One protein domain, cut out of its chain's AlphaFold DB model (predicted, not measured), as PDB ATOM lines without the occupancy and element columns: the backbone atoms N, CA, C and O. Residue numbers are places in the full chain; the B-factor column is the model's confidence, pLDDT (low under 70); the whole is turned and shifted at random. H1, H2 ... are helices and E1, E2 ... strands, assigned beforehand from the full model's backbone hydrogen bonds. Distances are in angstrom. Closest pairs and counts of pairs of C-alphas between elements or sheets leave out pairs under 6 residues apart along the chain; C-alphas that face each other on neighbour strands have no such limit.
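This is residues 5 to 113 of the 212 residues of an uncharacterized protein of Thermosipho africanus (UniProt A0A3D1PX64). A twisted sheet of five strands has one long helix, H2, passing close by its E6 and E7 end; H2 only grazes the sheet with residues 95 to 103, and its first turns run on beyond it. The shorter helix H1 meets the last turns of H2, while the small hairpin of E4 and E5 reaches away from the five-stranded sheet, and a long loop, residues 66 to 84, leads from E6 to the far end of H2. The printed part has 109 residues with two named helices and seven named strands, in the order E1 E2 E3 E4 E5 H1 E6 H2 E7; the class is mixed, helices and strands. The large sheet runs E3 E2 E1 E6 E7 and is mixed; E4 and E5 form a second, antiparallel sheet. The whole is only just compact, close to loose, with a radius of gyration of the C-alphas of 15.3 A and spans of 44 by 35 by 23 A.

In the large sheet, E3 is residues 24 to 29, 15.1 A long, E2 residues 14 to 18, 13.2 A, E1 residues 5 to 7, 6.6 A, E6 residues 61 to 65, 13.4 A, and E7 residues 108 to 112, 12.7 A. E1 begins at C-alpha 5 (112.789, 26.744, 88.854), and E7 ends at C-alpha 112 (113.643, 15.419, 84.550). H2, residues 85 to 105, is 30.4 A long and begins at C-alpha 85 (133.574, 5.000, 91.378). H1 is residues 47 to 56, 14.1 A; E4 is residues 32 to 34, 6.8 A, and E5 residues 43 to 45, 7.2 A.

E1, E2 and E3 form a meander, each strand the antiparallel neighbour of the one before, with N 6 and O 16 at 3.0 A and N 17 and O 26 at 2.9 A. E6 is parallel to E1, with N 5 and O 61 at 2.8 A, and to E7, with N 110 and O 62 at 2.8 A. E6, H2 and E7 make a strand-helix-strand unit, two parallel neighbour strands with a helix between them, with a right-handed crossover. The closest C-alphas of H2 and E7 are those of Asn 103 and Ile 109, 6.6 A apart. H2 touches H1 with residues 101 to 105 alone, closest at the C-alphas of Phe 54 and Phe 105, 6.0 A; they run the same way at a shallow tilt of 34 degrees, only just short of steep. H1 is not on the large sheet. E3 runs on into E4 across a break of 2 residues, at 25 degrees; in the hairpin E4 and E5, N 33 and O 44 are 2.8 A apart. In H1 and H2 every O i to N i+4 pair is within hydrogen-bond range.

The two C-alphas farthest apart, those of Lys 21 and Lys 38, are 46.5 A apart. The printed part has no cut. The link from E6 to H2, 19 residues, is long. The mean pLDDT of the printed part is 89.1, and residues 71 to 83 are under 70.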
ATOM      1  N   ILE A   5     111.407  26.904  88.405       98.44
ATOM      2  CA  ILE A   5     112.789  26.744  88.854       98.44
ATOM      3  C   ILE A   5     113.418  25.548  88.154       98.44
ATOM      4  O   ILE A   5     112.875  24.447  88.176       98.44
ATOM      5  N   GLY A   6     114.585  25.759  87.556       98.44
ATOM      6  CA  GLY A   6     115.401  24.700  86.971       98.44
ATOM      7  C   GLY A   6     116.703  24.540  87.735       98.44
ATOM      8  O   GLY A   6     117.441  25.511  87.902       98.44
ATOM      9  N   ILE A   7     116.984  23.319  88.188       98.44
ATOM     10  CA  ILE A   7     118.168  22.970  88.972       98.44
ATOM     11  C   ILE A   7     119.038  22.007  88.157       98.44
ATOM     12  O   ILE A   7     118.652  20.858  87.926       98.44
ATOM     13  N   ASP A   8     120.227  22.467  87.761       97.00
ATOM     14  CA  ASP A   8     121.352  21.602  87.385       97.00
ATOM     15  C   ASP A   8     122.111  21.248  88.680       97.00
ATOM     16  O   ASP A   8     122.751  22.127  89.266       97.00
ATOM     17  N   PRO A   9     122.036  19.993  89.159       94.06
ATOM     18  CA  PRO A   9     122.567  19.596  90.459       94.06
ATOM     19  C   PRO A   9     124.075  19.329  90.463       94.06
ATOM     20  O   PRO A   9     124.601  18.822  91.451       94.06
ATOM     21  N   GLY A  10     124.800  19.592  89.372       89.38
ATOM     22  CA  GLY A  10     126.253  19.453  89.374       89.38
ATOM     23  C   GLY A  10     126.925  20.371  90.407       89.38
ATOM     24  O   GLY A  10     126.446  21.455  90.711       89.38
ATOM     25  N   ILE A  11     128.130  20.016  90.872       88.62
ATOM     26  CA  ILE A  11     128.927  20.861  91.801       88.62
ATOM     27  C   ILE A  11     129.289  22.252  91.246       88.62
ATOM     28  O   ILE A  11     129.794  23.106  91.963       88.62
ATOM     29  N   SER A  12     129.143  22.432  89.934       91.88
ATOM     30  CA  SER A  12     129.303  23.708  89.224       91.88
ATOM     31  C   SER A  12     128.024  24.084  88.469       91.88
ATOM     32  O   SER A  12     128.053  24.975  87.618       91.88
ATOM     33  N   GLY A  13     126.934  23.381  88.773       95.50
ATOM     34  CA  GLY A  13     125.589  23.601  88.282       95.50
ATOM     35  C   GLY A  13     125.021  24.932  88.756       95.50
ATOM     36  O   GLY A  13     125.706  25.759  89.375       95.50
ATOM     37  N   ALA A  14     123.749  25.147  88.461       98.31
ATOM     38  CA  ALA A  14     123.064  26.380  88.798       98.31
ATOM     39  C   ALA A  14     121.567  26.159  89.018       98.31
ATOM     40  O   ALA A  14     120.994  25.151  88.604       98.31
ATOM     41  N   ILE A  15     120.951  27.143  89.662       98.62
ATOM     42  CA  ILE A  15     119.519  27.256  89.904       98.62
ATOM     43  C   ILE A  15     119.046  28.491  89.147       98.62
ATOM     44  O   ILE A  15     119.497  29.600  89.439       98.62
ATOM     45  N   THR A  16     118.159  28.319  88.173       98.75
ATOM     46  CA  THR A  16     117.551  29.438  87.441       98.75
ATOM     47  C   THR A  16     116.086  29.584  87.804       98.75
ATOM     48  O   THR A  16     115.370  28.589  87.880       98.75
ATOM     49  N   LEU A  17     115.656  30.833  87.986       98.50
ATOM     50  CA  LEU A  17     114.283  31.211  88.276       98.50
ATOM     51  C   LEU A  17     113.689  31.971  87.093       98.50
ATOM     52  O   LEU A  17     114.276  32.952  86.619       98.50
ATOM     53  N   LEU A  18     112.508  31.534  86.666       98.38
ATOM     54  CA  LEU A  18     111.626  32.273  85.772       98.38
ATOM     55  C   LEU A  18     110.371  32.695  86.535       98.38
ATOM     56  O   LEU A  18     109.869  31.930  87.361       98.38
ATOM     57  N   ASP A  19     109.852  33.889  86.255       96.88
ATOM     58  CA  ASP A  19     108.566  34.319  86.805       96.88
ATOM     59  C   ASP A  19     107.400  33.502  86.209       96.88
ATOM     60  O   ASP A  19     107.568  32.689  85.294       96.88
ATOM     61  N   PHE A  20     106.186  33.722  86.709       95.00
ATOM     62  CA  PHE A  20     104.980  33.041  86.222       95.00
ATOM     63  C   PHE A  20     104.638  33.332  84.747       95.00
ATOM     64  O   PHE A  20     103.812  32.632  84.163       95.00
ATOM     65  N   LYS A  21     105.247  34.356  84.136       94.94
ATOM     66  CA  LYS A  21     105.123  34.684  82.707       94.94
ATOM     67  C   LYS A  21     106.262  34.082  81.877       94.94
ATOM     68  O   LYS A  21     106.275  34.240  80.658       94.94
ATOM     69  N   GLY A  22     107.199  33.383  82.516       95.19
ATOM     70  CA  GLY A  22     108.357  32.772  81.878       95.19
ATOM     71  C   GLY A  22     109.488  33.756  81.588       95.19
ATOM     72  O   GLY A  22     110.360  33.433  80.780       95.19
ATOM     73  N   ASN A  23     109.485  34.944  82.197       96.62
ATOM     74  CA  ASN A  23     110.593  35.889  82.086       96.62
ATOM     75  C   ASN A  23     111.737  35.466  82.998       96.62
ATOM     76  O   ASN A  23     111.523  34.958  84.099       96.62
ATOM     77  N   TYR A  24     112.959  35.714  82.545       98.31
ATOM     78  CA  TYR A  24     114.148  35.490  83.348       98.31
ATOM     79  C   TYR A  24     114.168  36.398  84.579       98.31
ATOM     80  O   TYR A  24     114.010  37.609  84.451       98.31
ATOM     81  N   VAL A  25     114.399  35.815  85.758       97.94
ATOM     82  CA  VAL A  25     114.569  36.574  87.006       97.94
ATOM     83  C   VAL A  25     116.038  36.591  87.410       97.94
ATOM     84  O   VAL A  25     116.642  37.654  87.517       97.94
ATOM     85  N   LYS A  26     116.619  35.410  87.657       98.19
ATOM     86  CA  LYS A  26     118.034  35.259  88.018       98.19
ATOM     87  C   LYS A  26     118.518  33.821  87.865       98.19
ATOM     88  O   LYS A  26     117.732  32.874  87.888       98.19
ATOM     89  N   THR A  27     119.838  33.669  87.794       98.69
ATOM     90  CA  THR A  27     120.547  32.391  87.902       98.69
ATOM     91  C   THR A  27     121.561  32.479  89.025       98.69
ATOM     92  O   THR A  27     122.409  33.371  89.042       98.69
ATOM     93  N   ILE A  28     121.497  31.521  89.936       98.25
ATOM     94  CA  ILE A  28     122.370  31.419  91.097       98.25
ATOM     95  C   ILE A  28     123.250  30.184  90.879       98.25
ATOM     96  O   ILE A  28     122.714  29.116  90.574       98.25
ATOM     97  N   PRO A  29     124.590  30.276  90.982       97.94
ATOM     98  CA  PRO A  29     125.409  29.067  91.028       97.94
ATOM     99  C   PRO A  29     124.986  28.226  92.236       97.94
ATOM    100  O   PRO A  29     124.610  28.793  93.259       97.94
ATOM    101  N   ILE A  30     125.070  26.898  92.144       96.75
ATOM    102  CA  ILE A  30     124.803  26.044  93.309       96.75
ATOM    103  C   ILE A  30     125.640  26.546  94.503       96.75
ATOM    104  O   ILE A  30     126.860  26.675  94.350       96.75
ATOM    105  N   PRO A  31     125.022  26.865  95.660       96.94
ATOM    106  CA  PRO A  31     125.759  27.321  96.833       96.94
ATOM    107  C   PRO A  31     126.727  26.245  97.331       96.94
ATOM    108  O   PRO A  31     126.338  25.099  97.567       96.94
ATOM    109  N   MET A  32     128.001  26.611  97.478       95.56
ATOM    110  CA  MET A  32     129.074  25.708  97.893       95.56
ATOM    111  C   MET A  32     129.935  26.366  98.970       95.56
ATOM    112  O   MET A  32     130.362  27.509  98.810       95.56
ATOM    113  N   VAL A  33     130.292  25.607 100.002       95.19
ATOM    114  CA  VAL A  33     131.298  25.982 101.002       95.19
ATOM    115  C   VAL A  33     132.624  25.282 100.726       95.19
ATOM    116  O   VAL A  33     132.666  24.120 100.308       95.19
ATOM    117  N   LYS A  34     133.733  25.978 100.991       94.06
ATOM    118  CA  LYS A  34     135.049  25.338 101.079       94.06
ATOM    119  C   LYS A  34     135.136  24.602 102.404       94.06
ATOM    120  O   LYS A  34     134.798  25.154 103.445       94.06
ATOM    121  N   LEU A  35     135.604  23.367 102.347       90.88
ATOM    122  CA  LEU A  35     135.836  22.564 103.536       90.88
ATOM    123  C   LEU A  35     137.319  22.610 103.893       90.88
ATOM    124  O   LEU A  35     138.172  22.837 103.029       90.88
ATOM    125  N   ASP A  36     137.614  22.420 105.172       88.62
ATOM    126  CA  ASP A  36     138.987  22.373 105.649       88.62
ATOM    127  C   ASP A  36     139.743  21.143 105.105       88.62
ATOM    128  O   ASP A  36     139.176  20.208 104.533       88.62
ATOM    129  N   GLY A  37     141.064  21.132 105.289       77.94
ATOM    130  CA  GLY A  37     141.919  20.031 104.840       77.94
ATOM    131  C   GLY A  37     141.709  18.707 105.586       77.94
ATOM    132  O   GLY A  37     142.360  17.726 105.237       77.94
ATOM    133  N   LYS A  38     140.838  18.665 106.605       83.94
ATOM    134  CA  LYS A  38     140.521  17.450 107.372       83.94
ATOM    135  C   LYS A  38     139.345  16.682 106.764       83.94
ATOM    136  O   LYS A  38     139.133  15.522 107.111       83.94
ATOM    137  N   SER A  39     138.597  17.295 105.846       83.81
ATOM    138  CA  SER A  39     137.499  16.640 105.140       83.81
ATOM    139  C   SER A  39     137.967  15.813 103.940       83.81
ATOM    140  O   SER A  39     138.926  16.139 103.243       83.81
ATOM    141  N   ALA A  40     137.198  14.773 103.608       81.31
ATOM    142  CA  ALA A  40     137.368  14.000 102.375       81.31
ATOM    143  C   ALA A  40     137.068  14.811 101.088       81.31
ATOM    144  O   ALA A  40     137.294  14.330  99.967       81.31
ATOM    145  N   TYR A  41     136.538  16.032 101.226       82.50
ATOM    146  CA  TYR A  41     136.138  16.915 100.133       82.50
ATOM    147  C   TYR A  41     136.775  18.295 100.297       82.50
ATOM    148  O   TYR A  41     136.846  18.813 101.399       82.50
ATOM    149  N   LYS A  42     137.177  18.924  99.185       87.25
ATOM    150  CA  LYS A  42     137.667  20.319  99.182       87.25
ATOM    151  C   LYS A  42     136.536  21.348  99.259       87.25
ATOM    152  O   LYS A  42     136.745  22.479  99.680       87.25
ATOM    153  N   GLN A  43     135.355  20.964  98.788       90.62
ATOM    154  CA  GLN A  43     134.154  21.786  98.791       90.62
ATOM    155  C   GLN A  43     132.923  20.889  98.858       90.62
ATOM    156  O   GLN A  43     132.961  19.744  98.388       90.62
ATOM    157  N   TRP A  44     131.843  21.417  99.416       92.12
ATOM    158  CA  TRP A  44     130.558  20.738  99.515       92.12
ATOM    159  C   TRP A  44     129.411  21.735  99.406       92.12
ATOM    160  O   TRP A  44     129.645  22.937  99.458       92.12
ATOM    161  N   TYR A  45     128.195  21.232  99.217       94.81
ATOM    162  CA  TYR A  45     126.989  22.049  99.160       94.81
ATOM    163  C   TYR A  45     126.827  22.845 100.454       94.81
ATOM    164  O   TYR A  45     126.937  22.282 101.546       94.81
ATOM    165  N   ASP A  46     126.561  24.138 100.308       96.44
ATOM    166  CA  ASP A  46     126.175  25.002 101.413       96.44
ATOM    167  C   ASP A  46     124.693  24.777 101.734       96.44
ATOM    168  O   ASP A  46     123.804  25.333 101.090       96.44
ATOM    169  N   ILE A  47     124.429  23.882 102.685       96.31
ATOM    170  CA  ILE A  47     123.072  23.421 102.990       96.31
ATOM    171  C   ILE A  47     122.209  24.537 103.569       96.31
ATOM    172  O   ILE A  47     121.025  24.595 103.256       96.31
ATOM    173  N   GLU A  48     122.788  25.415 104.384       97.50
ATOM    174  CA  GLU A  48     122.057  26.512 105.017       97.50
ATOM    175  C   GLU A  48     121.577  27.506 103.961       97.50
ATOM    176  O   GLU A  48     120.371  27.723 103.832       97.50
ATOM    177  N   THR A  49     122.485  27.964 103.092       97.88
ATOM    178  CA  THR A  49     122.138  28.847 101.970       97.88
ATOM    179  C   THR A  49     121.117  28.198 101.023       97.88
ATOM    180  O   THR A  49     120.205  28.862 100.530       97.88
ATOM    181  N   ILE A  50     121.227  26.888 100.759       97.94
ATOM    182  CA  ILE A  50     120.247  26.165  99.926       97.94
ATOM    183  C   ILE A  50     118.872  26.113 100.604       97.94
ATOM    184  O   ILE A  50     117.860  26.307  99.933       97.94
ATOM    185  N   ILE A  51     118.816  25.867 101.915       98.19
ATOM    186  CA  ILE A  51     117.564  25.845 102.680       98.19
ATOM    187  C   ILE A  51     116.895  27.218 102.661       98.19
ATOM    188  O   ILE A  51     115.690  27.294 102.428       98.19
ATOM    189  N   GLU A  52     117.645  28.293 102.896       98.06
ATOM    190  CA  GLU A  52     117.119  29.662 102.849       98.06
ATOM    191  C   GLU A  52     116.553  29.989 101.469       98.06
ATOM    192  O   GLU A  52     115.414  30.449 101.361       98.06
ATOM    193  N   LEU A  53     117.297  29.644 100.416       97.44
ATOM    194  CA  LEU A  53     116.840  29.802  99.044       97.44
ATOM    195  C   LEU A  53     115.550  29.009  98.788       97.44
ATOM    196  O   LEU A  53     114.601  29.528  98.209       97.44
ATOM    197  N   PHE A  54     115.481  27.750  99.216       97.56
ATOM    198  CA  PHE A  54     114.298  26.920  98.982       97.56
ATOM    199  C   PHE A  54     113.084  27.393  99.790       97.56
ATOM    200  O   PHE A  54     111.964  27.330  99.283       97.56
ATOM    201  N   LYS A  55     113.292  27.931 101.000       96.81
ATOM    202  CA  LYS A  55     112.248  28.598 101.795       96.81
ATOM    203  C   LYS A  55     111.711  29.845 101.096       96.81
ATOM    204  O   LYS A  55     110.498  30.025 101.042       96.81
ATOM    205  N   GLU A  56     112.591  30.681 100.542       96.62
ATOM    206  CA  GLU A  56     112.211  31.918  99.842       96.62
ATOM    207  C   GLU A  56     111.266  31.642  98.659       96.62
ATOM    208  O   GLU A  56     110.325  32.399  98.414       96.62
ATOM    209  N   TYR A  57     111.481  30.530  97.951       96.25
ATOM    210  CA  TYR A  57     110.739  30.185  96.736       96.25
ATOM    211  C   TYR A  57     109.713  29.059  96.912       96.25
ATOM    212  O   TYR A  57     109.318  28.425  95.925       96.25
ATOM    213  N   GLN A  58     109.243  28.815  98.136       94.06
ATOM    214  CA  GLN A  58     108.181  27.839  98.393       94.06
ATOM    215  C   GLN A  58     106.945  28.067  97.508       94.06
ATOM    216  O   GLN A  58     106.566  29.194  97.182       94.06
ATOM    217  N   GLY A  59     106.309  26.963  97.111       92.38
ATOM    218  CA  GLY A  59     105.149  26.970  96.216       92.38
ATOM    219  C   GLY A  59     105.483  27.084  94.723       92.38
ATOM    220  O   GLY A  59     104.564  27.044  93.914       92.38
ATOM    221  N   SER A  60     106.761  27.199  94.350       96.19
ATOM    222  CA  SER A  60     107.216  27.188  92.950       96.19
ATOM    223  C   SER A  60     107.097  25.808  92.292       96.19
ATOM    224  O   SER A  60     107.099  24.779  92.972       96.19
ATOM    225  N   VAL A  61     107.048  25.787  90.956       96.88
ATOM    226  CA  VAL A  61     107.186  24.567  90.145       96.88
ATOM    227  C   VAL A  61     108.668  24.332  89.883       96.88
ATOM    228  O   VAL A  61     109.349  25.200  89.337       96.88
ATOM    229  N   VAL A  62     109.183  23.169  90.268       97.62
ATOM    230  CA  VAL A  62     110.623  22.892  90.266       97.62
ATOM    231  C   VAL A  62     110.940  21.690  89.386       97.62
ATOM    232  O   VAL A  62     110.314  20.640  89.495       97.62
ATOM    233  N   ALA A  63     111.962  21.816  88.546       98.00
ATOM    234  CA  ALA A  63     112.598  20.689  87.884       98.00
ATOM    235  C   ALA A  63     114.036  20.510  88.358       98.00
ATOM    236  O   ALA A  63     114.857  21.423  88.271       98.00
ATOM    237  N   LEU A  64     114.338  19.290  88.794       98.25
ATOM    238  CA  LEU A  64     115.683  18.833  89.114       98.25
ATOM    239  C   LEU A  64     116.177  17.921  87.990       98.25
ATOM    240  O   LEU A  64     115.526  16.926  87.666       98.25
ATOM    241  N   GLU A  65     117.318  18.237  87.379       97.31
ATOM    242  CA  GLU A  65     117.863  17.371  86.333       97.31
ATOM    243  C   GLU A  65     118.363  16.040  86.909       97.31
ATOM    244  O   GLU A  65     119.197  16.003  87.815       97.31
ATOM    245  N   TYR A  66     117.903  14.932  86.328       95.38
ATOM    246  CA  TYR A  66     118.362  13.598  86.686       95.38
ATOM    247  C   TYR A  66     119.846  13.397  86.352       95.38
ATOM    248  O   TYR A  66     120.270  13.560  85.204       95.38
ATOM    249  N   GLN A  67     120.627  12.960  87.340       89.81
ATOM    250  CA  GLN A  67     122.032  12.609  87.151       89.81
ATOM    251  C   GLN A  67     122.192  11.107  86.924       89.81
ATOM    252  O   GLN A  67     121.721  10.287  87.709       89.81
ATOM    253  N   ARG A  68     122.924  10.739  85.866       80.31
ATOM    254  CA  ARG A  68     123.248   9.343  85.542       80.31
ATOM    255  C   ARG A  68     124.758   9.106  85.510       80.31
ATOM    256  O   ARG A  68     125.484   9.939  84.962       80.31
ATOM    257  N   PRO A  69     125.244   7.961  86.024       74.75
ATOM    258  CA  PRO A  69     126.636   7.569  85.857       74.75
ATOM    259  C   PRO A  69     127.003   7.457  84.372       74.75
ATOM    260  O   PRO A  69     126.268   6.867  83.581       74.75
ATOM    261  N   ILE A  70     128.168   7.981  83.988       70.31
ATOM    262  CA  ILE A  70     128.719   7.803  82.636       70.31
ATOM    263  C   ILE A  70     129.638   6.574  82.647       70.31
ATOM    264  O   ILE A  70     130.861   6.689  82.787       70.31
ATOM    265  N   ILE A  71     129.028   5.394  82.526       68.69
ATOM    266  CA  ILE A  71     129.682   4.073  82.507       68.69
ATOM    267  C   ILE A  71     129.260   3.281  81.259       68.69
ATOM    268  O   ILE A  71     128.203   3.543  80.687       68.69
ATOM    269  N   ASP A  72     130.110   2.371  80.779       66.06
ATOM    270  CA  ASP A  72     129.722   1.422  79.734       66.06
ATOM    271  C   ASP A  72     128.832   0.309  80.305       66.06
ATOM    272  O   ASP A  72     128.611   0.202  81.513       66.06
ATOM    273  N   ARG A  73     128.343  -0.558  79.412       62.47
ATOM    274  CA  ARG A  73     127.518  -1.730  79.751       62.47
ATOM    275  C   ARG A  73     128.189  -2.737  80.699       62.47
ATOM    276  O   ARG A  73     127.521  -3.656  81.151       62.47
ATOM    277  N   TYR A  74     129.485  -2.590  80.977       62.66
ATOM    278  CA  TYR A  74     130.259  -3.438  81.886       62.66
ATOM    279  C   TYR A  74     130.652  -2.705  83.178       62.66
ATOM    280  O   TYR A  74     131.505  -3.189  83.921       62.66
ATOM    281  N   GLY A  75     130.081  -1.524  83.440       59.03
ATOM    282  CA  GLY A  75     130.406  -0.715  84.615       59.03
ATOM    283  C   GLY A  75     131.796  -0.073  84.572       59.03
ATOM    284  O   GLY A  75     132.263   0.447  85.586       59.03
ATOM    285  N   LYS A  76     132.473  -0.091  83.418       59.56
ATOM    286  CA  LYS A  76     133.772   0.559  83.205       59.56
ATOM    287  C   LYS A  76     133.566   1.957  82.625       59.56
ATOM    288  O   LYS A  76     132.467   2.351  82.243       59.56
ATOM    289  N   LYS A  77     134.630   2.761  82.577       59.66
ATOM    290  CA  LYS A  77     134.575   4.109  81.997       59.66
ATOM    291  C   LYS A  77     134.131   4.033  80.529       59.66
ATOM    292  O   LYS A  77     134.880   3.537  79.697       59.66
ATOM    293  N   ALA A  78     132.959   4.593  80.206       52.25
ATOM    294  CA  ALA A  78     132.373   4.536  78.858       52.25
ATOM    295  C   ALA A  78     133.200   5.227  77.761       52.25
ATOM    296  O   ALA A  78     132.945   5.060  76.573       52.25
ATOM    297  N   SER A  79     134.136   6.086  78.163       48.34
ATOM    298  CA  SER A  79     135.016   6.865  77.296       48.34
ATOM    299  C   SER A  79     136.154   7.466  78.133       48.34
ATOM    300  O   SER A  79     136.188   7.300  79.355       48.34
ATOM    301  N   ALA A  80     137.030   8.263  77.510       45.03
ATOM    302  CA  ALA A  80     137.988   9.131  78.207       45.03
ATOM    303  C   ALA A  80     137.332  10.108  79.221       45.03
ATOM    304  O   ALA A  80     138.036  10.715  80.023       45.03
ATOM    305  N   GLY A  81     135.996  10.236  79.219       49.66
ATOM    306  CA  GLY A  81     135.199  10.981  80.200       49.66
ATOM    307  C   GLY A  81     134.423  10.116  81.204       49.66
ATOM    308  O   GLY A  81     133.578  10.646  81.922       49.66
ATOM    309  N   GLY A  82     134.656   8.800  81.256       57.38
ATOM    310  CA  GLY A  82     133.993   7.933  82.229       57.38
ATOM    311  C   GLY A  82     134.399   8.278  83.662       57.38
ATOM    312  O   GLY A  82     135.575   8.523  83.962       57.38
ATOM    313  N   GLN A  83     133.421   8.302  84.559       64.81
ATOM    314  CA  GLN A  83     133.646   8.655  85.957       64.81
ATOM    315  C   GLN A  83     134.218   7.452  86.723       64.81
ATOM    316  O   GLN A  83     133.793   6.318  86.533       64.81
ATOM    317  N   GLY A  84     135.212   7.688  87.585       74.00
ATOM    318  CA  GLY A  84     135.629   6.674  88.562       74.00
ATOM    319  C   GLY A  84     134.548   6.475  89.630       74.00
ATOM    320  O   GLY A  84     133.742   7.379  89.850       74.00
ATOM    321  N   SER A  85     134.561   5.341  90.334       78.06
ATOM    322  CA  SER A  85     133.574   5.000  91.378       78.06
ATOM    323  C   SER A  85     133.370   6.118  92.410       78.06
ATOM    324  O   SER A  85     132.239   6.465  92.734       78.06
ATOM    325  N   VAL A  86     134.455   6.770  92.842       81.00
ATOM    326  CA  VAL A  86     134.412   7.921  93.762       81.00
ATOM    327  C   VAL A  86     133.656   9.113  93.164       81.00
ATOM    328  O   VAL A  86     132.879   9.764  93.859       81.00
ATOM    329  N   ALA A  87     133.861   9.420  91.882       79.56
ATOM    330  CA  ALA A  87     133.180  10.528  91.212       79.56
ATOM    331  C   ALA A  87     131.691  10.226  90.975       79.56
ATOM    332  O   ALA A  87     130.859  11.118  91.140       79.56
ATOM    333  N   ILE A  88     131.355   8.971  90.657       83.94
ATOM    334  CA  ILE A  88     129.967   8.505  90.537       83.94
ATOM    335  C   ILE A  88     129.256   8.642  91.883       83.94
ATOM    336  O   ILE A  88     128.213   9.284  91.956       83.94
ATOM    337  N   PHE A  89     129.853   8.119  92.960       85.88
ATOM    338  CA  PHE A  89     129.283   8.221  94.303       85.88
ATOM    339  C   PHE A  89     129.103   9.679  94.734       85.88
ATOM    340  O   PHE A  89     128.055  10.043  95.254       85.88
ATOM    341  N   ARG A  90     130.087  10.547  94.461       85.00
ATOM    342  CA  ARG A  90     129.980  11.994  94.725       85.00
ATOM    343  C   ARG A  90     128.828  12.645  93.970       85.00
ATOM    344  O   ARG A  90     128.096  13.430  94.563       85.00
ATOM    345  N   THR A  91     128.670  12.312  92.690       87.44
ATOM    346  CA  THR A  91     127.573  12.820  91.857       87.44
ATOM    347  C   THR A  91     126.229  12.359  92.416       87.44
ATOM    348  O   THR A  91     125.362  13.191  92.660       87.44
ATOM    349  N   GLY A  92     126.086  11.063  92.715       90.94
ATOM    350  CA  GLY A  92     124.864  10.504  93.299       90.94
ATOM    351  C   GLY A  92     124.536  11.084  94.675       90.94
ATOM    352  O   GLY A  92     123.392  11.439  94.932       90.94
ATOM    353  N   ARG A  93     125.542  11.269  95.540       91.44
ATOM    354  CA  ARG A  93     125.366  11.880  96.866       91.44
ATOM    355  C   ARG A  93     124.924  13.342  96.770       91.44
ATOM    356  O   ARG A  93     124.080  13.760  97.551       91.44
ATOM    357  N   GLY A  94     125.492  14.112  95.840       92.56
ATOM    358  CA  GLY A  94     125.074  15.495  95.595       92.56
ATOM    359  C   GLY A  94     123.658  15.589  95.031       92.56
ATOM    360  O   GLY A  94     122.857  16.375  95.524       92.56
ATOM    361  N   PHE A  95     123.332  14.732  94.059       95.38
ATOM    362  CA  PHE A  95     121.985  14.629  93.504       95.38
ATOM    363  C   PHE A  95     120.951  14.285  94.586       95.38
ATOM    364  O   PHE A  95     120.009  15.047  94.769       95.38
ATOM    365  N   GLY A  96     121.170  13.214  95.358       96.56
ATOM    366  CA  GLY A  96     120.233  12.782  96.401       96.56
ATOM    367  C   GLY A  96     120.062  13.802  97.533       96.56
ATOM    368  O   GLY A  96     118.980  13.925  98.097       96.56
ATOM    369  N   LEU A  97     121.106  14.578  97.844       96.38
ATOM    370  CA  LEU A  97     121.017  15.687  98.795       96.38
ATOM    371  C   LEU A  97     120.063  16.784  98.297       96.38
ATOM    372  O   LEU A  97     119.183  17.212  99.041       96.38
ATOM    373  N   LEU A  98     120.236  17.237  97.052       97.31
ATOM    374  CA  LEU A  98     119.377  18.266  96.465       97.31
ATOM    375  C   LEU A  98     117.955  17.755  96.237       97.31
ATOM    376  O   LEU A  98     117.010  18.487  96.505       97.31
ATOM    377  N   GLU A  99     117.799  16.506  95.796       97.50
ATOM    378  CA  GLU A  99     116.504  15.839  95.657       97.50
ATOM    379  C   GLU A  99     115.761  15.797  96.994       97.50
ATOM    380  O   GLU A  99     114.613  16.233  97.065       97.50
ATOM    381  N   GLY A 100     116.414  15.337  98.065       97.81
ATOM    382  CA  GLY A 100     115.811  15.266  99.393       97.81
ATOM    383  C   GLY A 100     115.381  16.638  99.910       97.81
ATOM    384  O   GLY A 100     114.235  16.807 100.318       97.81
ATOM    385  N   LEU A 101     116.265  17.640  99.837       97.38
ATOM    386  CA  LEU A 101     115.930  19.009 100.244       97.38
ATOM    387  C   LEU A 101     114.780  19.575  99.406       97.38
ATOM    388  O   LEU A 101     113.829  20.125  99.951       97.38
ATOM    389  N   ALA A 102     114.833  19.421  98.087       96.88
ATOM    390  CA  ALA A 102     113.820  19.985  97.211       96.88
ATOM    391  C   ALA A 102     112.440  19.332  97.439       96.88
ATOM    392  O   ALA A 102     111.443  20.046  97.458       96.88
ATOM    393  N   ASN A 103     112.371  18.028  97.729       97.00
ATOM    394  CA  ASN A 103     111.116  17.363  98.113       97.00
ATOM    395  C   ASN A 103     110.557  17.834  99.469       97.00
ATOM    396  O   ASN A 103     109.355  17.740  99.692       97.00
ATOM    397  N   VAL A 104     111.395  18.346 100.377       97.31
ATOM    398  CA  VAL A 104     110.929  18.919 101.654       97.31
ATOM    399  C   VAL A 104     110.306  20.303 101.454       97.31
ATOM    400  O   VAL A 104     109.326  20.634 102.117       97.31
ATOM    401  N   PHE A 105     110.871  21.127 100.569       96.75
ATOM    402  CA  PHE A 105     110.453  22.527 100.413       96.75
ATOM    403  C   PHE A 105     109.461  22.770  99.272       96.75
ATOM    404  O   PHE A 105     108.733  23.766  99.308       96.75
ATOM    405  N   PHE A 106     109.405  21.891  98.272       96.19
ATOM    406  CA  PHE A 106     108.567  22.070  97.092       96.19
ATOM    407  C   PHE A 106     107.587  20.912  96.925       96.19
ATOM    408  O   PHE A 106     107.977  19.776  96.685       96.19
ATOM    409  N   ASN A 107     106.295  21.236  96.944       93.75
ATOM    410  CA  ASN A 107     105.234  20.266  96.665       93.75
ATOM    411  C   ASN A 107     105.146  19.894  95.175       93.75
ATOM    412  O   ASN A 107     104.566  18.869  94.838       93.75
ATOM    413  N   ASN A 108     105.684  20.735  94.281       94.19
ATOM    414  CA  ASN A 108     105.579  20.565  92.832       94.19
ATOM    415  C   ASN A 108     106.966  20.419  92.190       94.19
ATOM    416  O   ASN A 108     107.402  21.250  91.391       94.19
ATOM    417  N   ILE A 109     107.690  19.380  92.608       96.19
ATOM    418  CA  ILE A 109     109.000  19.018  92.070       96.19
ATOM    419  C   ILE A 109     108.887  17.858  91.077       96.19
ATOM    420  O   ILE A 109     108.207  16.867  91.323       96.19
ATOM    421  N   THR A 110     109.591  17.957  89.951       97.00
ATOM    422  CA  THR A 110     109.745  16.871  88.980       97.00
ATOM    423  C   THR A 110     111.222  16.588  88.727       97.00
ATOM    424  O   THR A 110     112.009  17.494  88.455       97.00
ATOM    425  N   ILE A 111     111.605  15.314  88.747       97.69
ATOM    426  CA  ILE A 111     112.927  14.881  88.284       97.69
ATOM    427  C   ILE A 111     112.861  14.679  86.769       97.69
ATOM    428  O   ILE A 111     112.035  13.911  86.270       97.69
ATOM    429  N   VAL A 112     113.719  15.371  86.019       96.44
ATOM    430  CA  VAL A 112     113.643  15.419  84.550       96.44
ATOM    431  C   VAL A 112     114.890  14.816  83.913       96.44
ATOM    432  O   VAL A 112     116.010  15.231  84.196       96.44
ATOM    433  N   ASP A 113     114.708  13.858  82.996       95.19
ATOM    434  CA  ASP A 113     115.827  13.300  82.227       95.19
ATOM    435  C   ASP A 113     116.418  14.348  81.262       95.19
ATOM    436  O   ASP A 113     115.655  14.989  80.523       95.19
TER     437      ASP A 113